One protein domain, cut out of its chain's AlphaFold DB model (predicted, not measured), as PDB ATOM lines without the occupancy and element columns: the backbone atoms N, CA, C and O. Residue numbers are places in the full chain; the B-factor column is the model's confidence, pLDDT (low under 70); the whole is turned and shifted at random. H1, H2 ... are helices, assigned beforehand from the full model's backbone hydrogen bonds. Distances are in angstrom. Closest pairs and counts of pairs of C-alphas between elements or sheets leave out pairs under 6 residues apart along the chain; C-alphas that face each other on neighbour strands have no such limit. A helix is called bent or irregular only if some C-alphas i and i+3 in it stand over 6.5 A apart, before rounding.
ATOM      1  N   PRO A  86     122.091 148.145 193.509       92.56
ATOM      2  CA  PRO A  86     121.054 148.010 192.479       92.56
ATOM      3  C   PRO A  86     120.509 149.357 191.988       92.56
ATOM      4  O   PRO A  86     120.104 149.499 190.834       92.56
ATOM      5  N   TYR A  87     120.517 150.381 192.845       89.50
ATOM      6  CA  TYR A  87     120.118 151.730 192.445       89.50
ATOM      7  C   TYR A  87     121.151 152.408 191.544       89.50
ATOM      8  O   TYR A  87     120.768 153.134 190.631       89.50
ATOM      9  N   MET A  88     122.442 152.149 191.764       88.50
ATOM     10  CA  MET A  88     123.516 152.697 190.933       88.50
ATOM     11  C   MET A  88     123.477 152.106 189.535       88.50
ATOM     12  O   MET A  88     123.545 152.842 188.554       88.50
ATOM     13  N   GLU A  89     123.287 150.792 189.450       90.62
ATOM     14  CA  GLU A  89     123.167 150.083 188.181       90.62
ATOM     15  C   GLU A  89     121.948 150.566 187.385       90.62
ATOM     16  O   GLU A  89     122.064 150.886 186.204       90.62
ATOM     17  N   ARG A  90     120.793 150.736 188.045       91.31
ATOM     18  CA  ARG A  90     119.592 151.298 187.405       91.31
ATOM     19  C   ARG A  90     119.787 152.738 186.939       91.31
ATOM     20  O   ARG A  90     119.335 153.074 185.849       91.31
ATOM     21  N   LEU A  91     120.444 153.585 187.734       90.19
ATOM     22  CA  LEU A  91     120.747 154.968 187.351       90.19
ATOM     23  C   LEU A  91     121.713 155.029 186.162       90.19
ATOM     24  O   LEU A  91     121.479 155.800 185.234       90.19
ATOM     25  N   GLY A  92     122.753 154.193 186.161       88.62
ATOM     26  CA  GLY A  92     123.692 154.070 185.047       88.62
ATOM     27  C   GLY A  92     123.014 153.571 183.769       88.62
ATOM     28  O   GLY A  92     123.173 154.177 182.714       88.62
ATOM     29  N   LEU A  93     122.183 152.530 183.862       89.31
ATOM     30  CA  LEU A  93     121.416 152.007 182.728       89.31
ATOM     31  C   LEU A  93     120.444 153.060 182.187       89.31
ATOM     32  O   LEU A  93     120.361 153.268 180.980       89.31
ATOM     33  N   MET A  94     119.745 153.769 183.073       87.00
ATOM     34  CA  MET A  94     118.840 154.849 182.692       87.00
ATOM     35  C   MET A  94     119.569 155.995 181.980       87.00
ATOM     36  O   MET A  94     119.039 156.556 181.022       87.00
ATOM     37  N   TYR A  95     120.788 156.319 182.415       88.56
ATOM     38  CA  TYR A  95     121.654 157.276 181.731       88.56
ATOM     39  C   TYR A  95     122.051 156.787 180.330       88.56
ATOM     40  O   TYR A  95     121.890 157.529 179.365       88.56
ATOM     41  N   MET A  96     122.470 155.524 180.193       86.81
ATOM     42  CA  MET A  96     122.809 154.929 178.891       86.81
ATOM     43  C   MET A  96     121.606 154.875 177.938       86.81
ATOM     44  O   MET A  96     121.745 155.140 176.747       86.81
ATOM     45  N   LEU A  97     120.403 154.594 178.447       87.94
ATOM     46  CA  LEU A  97     119.179 154.638 177.642       87.94
ATOM     47  C   LEU A  97     118.847 156.059 177.170       87.94
ATOM     48  O   LEU A  97     118.399 156.221 176.038       87.94
ATOM     49  N   LYS A  98     119.091 157.091 177.991       86.94
ATOM     50  CA  LYS A  98     118.915 158.487 177.559       86.94
ATOM     51  C   LYS A  98     119.886 158.859 176.435       86.94
ATOM     52  O   LYS A  98     119.479 159.596 175.548       86.94
ATOM     53  N   LEU A  99     121.122 158.353 176.461       84.75
ATOM     54  CA  LEU A  99     122.070 158.547 175.357       84.75
ATOM     55  C   LEU A  99     121.578 157.849 174.082       84.75
ATOM     56  O   LEU A  99     121.536 158.469 173.031       84.75
ATOM     57  N   ARG A 100     121.109 156.599 174.188       85.94
ATOM     58  CA  ARG A 100     120.667 155.809 173.028       85.94
ATOM     59  C   ARG A 100     119.392 156.322 172.349       85.94
ATOM     60  O   ARG A 100     119.280 156.233 171.135       85.94
ATOM     61  N   TYR A 101     118.397 156.747 173.125       86.56
ATOM     62  CA  TYR A 101     117.062 157.097 172.612       86.56
ATOM     63  C   TYR A 101     116.819 158.612 172.544       86.56
ATOM     64  O   TYR A 101     115.712 159.039 172.218       86.56
ATOM     65  N   GLY A 102     117.819 159.431 172.893       85.94
ATOM     66  CA  GLY A 102     117.712 160.886 172.849       85.94
ATOM     67  C   GLY A 102     116.474 161.395 173.591       85.94
ATOM     68  O   GLY A 102     116.236 161.066 174.758       85.94
ATOM     69  N   ASP A 103     115.670 162.223 172.931       86.38
ATOM     70  CA  ASP A 103     114.507 162.888 173.531       86.38
ATOM     71  C   ASP A 103     113.248 162.023 173.664       86.38
ATOM     72  O   ASP A 103     112.348 162.384 174.421       86.38
ATOM     73  N   GLU A 104     113.216 160.834 173.064       88.88
ATOM     74  CA  GLU A 104     112.071 159.919 173.177       88.88
ATOM     75  C   GLU A 104     112.015 159.183 174.527       88.88
ATOM     76  O   GLU A 104     110.972 158.665 174.925       88.88
ATOM     77  N   PHE A 105     113.126 159.142 175.270       84.19
ATOM     78  CA  PHE A 105     113.254 158.290 176.454       84.19
ATOM     79  C   PHE A 105     112.376 158.712 177.647       84.19
ATOM     80  O   PHE A 105     111.895 157.868 178.406       84.19
ATOM     81  N   ALA A 106     112.211 160.017 177.879       87.12
ATOM     82  CA  ALA A 106     111.466 160.538 179.026       87.12
ATOM     83  C   ALA A 106     111.136 162.024 178.859       87.12
ATOM     84  O   ALA A 106     111.819 162.748 178.141       87.12
ATOM     85  N   THR A 107     110.157 162.509 179.627       90.38
ATOM     86  CA  THR A 107     109.849 163.943 179.710       90.38
ATOM     87  C   THR A 107     111.081 164.762 180.109       90.38
ATOM     88  O   THR A 107     111.825 164.383 181.019       90.38
ATOM     89  N   ASN A 108     111.270 165.920 179.468       85.62
ATOM     90  CA  ASN A 108     112.441 166.791 179.660       85.62
ATOM     91  C   ASN A 108     112.691 167.162 181.128       85.62
ATOM     92  O   ASN A 108     113.827 167.162 181.596       85.62
ATOM     93  N   ALA A 109     111.625 167.415 181.890       87.50
ATOM     94  CA  ALA A 109     111.741 167.725 183.312       87.50
ATOM     95  C   ALA A 109     112.267 166.527 184.127       87.50
ATOM     96  O   ALA A 109     113.121 166.691 184.998       87.50
ATOM     97  N   GLY A 110     111.788 165.312 183.843       87.38
ATOM     98  CA  GLY A 110     112.195 164.104 184.561       87.38
ATOM     99  C   GLY A 110     113.583 163.602 184.164       87.38
ATOM    100  O   GLY A 110     114.292 163.039 184.999       87.38
ATOM    101  N   SER A 111     113.987 163.795 182.908       87.62
ATOM    102  CA  SER A 111     115.328 163.441 182.438       87.62
ATOM    103  C   SER A 111     116.389 164.380 183.018       87.62
ATOM    104  O   SER A 111     117.396 163.886 183.523       87.62
ATOM    105  N   ALA A 112     116.134 165.694 183.063       87.81
ATOM    106  CA  ALA A 112     117.068 166.688 183.597       87.81
ATOM    107  C   ALA A 112     117.446 166.432 185.068       87.81
ATOM    108  O   ALA A 112     118.630 166.368 185.398       87.81
ATOM    109  N   TRP A 113     116.462 166.208 185.949       89.00
ATOM    110  CA  TRP A 113     116.728 165.929 187.370       89.00
ATOM    111  C   TRP A 113     117.545 164.653 187.583       89.00
ATOM    112  O   TRP A 113     118.474 164.632 188.391       89.00
ATOM    113  N   ARG A 114     117.240 163.588 186.835       88.00
ATOM    114  CA  ARG A 114     117.978 162.321 186.928       88.00
ATOM    115  C   ARG A 114     119.402 162.460 186.399       88.00
ATOM    116  O   ARG A 114     120.316 161.892 186.987       88.00
ATOM    117  N   LEU A 115     119.604 163.262 185.355       87.69
ATOM    118  CA  LEU A 115     120.927 163.601 184.831       87.69
ATOM    119  C   LEU A 115     121.766 164.366 185.853       87.69
ATOM    120  O   LEU A 115     122.934 164.039 186.023       87.69
ATOM    121  N   ILE A 116     121.182 165.331 186.570       90.06
ATOM    122  CA  ILE A 116     121.884 166.054 187.643       90.06
ATOM    123  C   ILE A 116     122.354 165.076 188.727       90.06
ATOM    124  O   ILE A 116     123.506 165.149 189.149       90.06
ATOM    125  N   ILE A 117     121.494 164.134 189.132       90.62
ATOM    126  CA  ILE A 117     121.828 163.106 190.131       90.62
ATOM    127  C   ILE A 117     122.934 162.176 189.621       90.62
ATOM    128  O   ILE A 117     123.902 161.922 190.328       90.62
ATOM    129  N   VAL A 118     122.836 161.681 188.386       90.81
ATOM    130  CA  VAL A 118     123.876 160.821 187.802       90.81
ATOM    131  C   VAL A 118     125.203 161.575 187.688       90.81
ATOM    132  O   VAL A 118     126.249 161.031 188.030       90.81
ATOM    133  N   MET A 119     125.172 162.843 187.280       88.94
ATOM    134  CA  MET A 119     126.365 163.675 187.110       88.94
ATOM    135  C   MET A 119     127.024 164.093 188.425       88.94
ATOM    136  O   MET A 119     128.212 164.423 188.409       88.94
ATOM    137  N   SER A 120     126.278 164.126 189.532       92.06
ATOM    138  CA  SER A 120     126.837 164.370 190.862       92.06
ATOM    139  C   SER A 120     127.408 163.096 191.482       92.06
ATOM    140  O   SER A 120     128.454 163.162 192.124       92.06
ATOM    141  N   LEU A 121     126.776 161.938 191.256       89.81
ATOM    142  CA  LEU A 121     127.209 160.664 191.837       89.81
ATOM    143  C   LEU A 121     128.305 159.949 191.034       89.81
ATOM    144  O   LEU A 121     129.140 159.258 191.612       89.81
ATOM    145  N   MET A 122     128.294 160.096 189.710       89.31
ATOM    146  CA  MET A 122     129.192 159.407 188.782       89.31
ATOM    147  C   MET A 122     129.873 160.403 187.830       89.31
ATOM    148  O   MET A 122     129.667 160.349 186.616       89.31
ATOM    149  N   PRO A 123     130.701 161.338 188.338       88.56
ATOM    150  CA  PRO A 123     131.292 162.402 187.522       88.56
ATOM    151  C   PRO A 123     132.212 161.882 186.405       88.56
ATOM    152  O   PRO A 123     132.407 162.576 185.408       88.56
ATOM    153  N   TRP A 124     132.741 160.658 186.524       84.94
ATOM    154  CA  TRP A 124     133.549 160.021 185.479       84.94
ATOM    155  C   TRP A 124     132.752 159.728 184.199       84.94
ATOM    156  O   TRP A 124     133.347 159.702 183.122       84.94
ATOM    157  N   LEU A 125     131.419 159.593 184.280       83.94
ATOM    158  CA  LEU A 125     130.559 159.398 183.105       83.94
ATOM    159  C   LEU A 125     130.578 160.592 182.143       83.94
ATOM    160  O   LEU A 125     130.253 160.428 180.971       83.94
ATOM    161  N   ARG A 126     131.019 161.776 182.597       82.19
ATOM    162  CA  ARG A 126     131.191 162.951 181.728       82.19
ATOM    163  C   ARG A 126     132.176 162.709 180.591       82.19
ATOM    164  O   ARG A 126     131.983 163.267 179.523       82.19
ATOM    165  N   ARG A 127     133.196 161.873 180.805       80.94
ATOM    166  CA  ARG A 127     134.188 161.544 179.767       80.94
ATOM    167  C   ARG A 127     133.582 160.731 178.627       80.94
ATOM    168  O   ARG A 127     134.007 160.868 177.496       80.94
ATOM    169  N   TYR A 128     132.558 159.939 178.929       74.19
ATOM    170  CA  TYR A 128     131.831 159.127 177.953       74.19
ATOM    171  C   TYR A 128     130.678 159.888 177.287       74.19
ATOM    172  O   TYR A 128     129.913 159.296 176.538       74.19
ATOM    173  N   ARG A 129     130.506 161.180 177.598       72.69
ATOM    174  CA  ARG A 129     129.483 162.040 176.989       72.69
ATOM    175  C   ARG A 129     129.972 162.709 175.695       72.69
ATOM    176  O   ARG A 129     129.177 163.366 175.040       72.69
ATOM    177  N   LEU A 130     131.256 162.582 175.376       56.62
ATOM    178  CA  LEU A 130     131.889 163.290 174.272       56.62
ATOM    179  C   LEU A 130     131.619 162.578 172.936       56.62
ATOM    180  O   LEU A 130     132.156 161.505 172.664       56.62
ATOM    181  N   ASP A 131     130.764 163.250 172.162       54.84
ATOM    182  CA  ASP A 131     130.868 163.472 170.719       54.84
ATOM    183  C   ASP A 131     130.541 162.296 169.795       54.84
ATOM    184  O   ASP A 131     131.407 161.780 169.093       54.84
ATOM    185  N   GLU A 132     129.262 161.917 169.726       54.91
ATOM    186  CA  GLU A 132     128.724 161.349 168.478       54.91
ATOM    187  C   GLU A 132     128.374 162.480 167.493       54.91
ATOM    188  O   GLU A 132     128.842 162.429 166.362       54.91
ATOM    189  N   ASP A 133     127.732 163.567 167.946       55.53
ATOM    190  CA  ASP A 133     127.359 164.696 167.070       55.53
ATOM    191  C   ASP A 133     128.578 165.462 166.506       55.53
ATOM    192  O   ASP A 133     128.607 165.815 165.331       55.53
TER     193      ASP A 133
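AT A GLANCE: This is residues 86 to 133 of the 200 residues of the protein "Hypothetical protein" of Cyclophora tenuis (UniProt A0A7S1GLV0). Two longer helices, H1 and H2, fold back on each other as a loosely crossed helical hairpin, and short H3 turns back beside it. The 48 printed residues hold three named helices, in the order H1, H2, H3, and no named strand: all helix. The whole is compact, with a radius of gyration of the C-alphas of 10.4 A and spans of 23 by 23 by 16 A.

IN THESE COORDINATES: H1, residues 86 to 104, starts with C-alpha 86 at (121.054, 148.010, 192.479) and is 24.4 A long. It has a kink of 60 degrees near residue 98 and is irregular: C-alphas 100 and 103 are 9.4 A apart. H2, residues 108 to 121, is 20.1 A long. H3, residues 123 to 129, measures 10.7 A and ends with C-alpha 129 at (129.483, 162.040, 176.989).

HOW THE PARTS SIT: H1 touches H2 with residues 91 to 98 alone, closest at the C-alphas of Leu 91 and Val 118, 6.7 A. This hairpin runs opposite ways at a steep tilt of 43 degrees. H2 and H3 are close but not clearly touching; their closest C-alphas, Met 119 and Leu 125, are 7.2 A apart. H1 and H3 are near each other. O i to N i+4 pairs within hydrogen-bond range number 13 of 15 in H1, 8 of 10 in H2 and 1 of 3 in H3, where 4 of 4 O i to N i+3 pairs are.

THE WHOLE: The C-alphas farthest apart, Pro 86 and Asp 133, are 31.0 A apart. The printed part has no cut, and both links are tight. Residues 130 to 133 have pLDDT under 70.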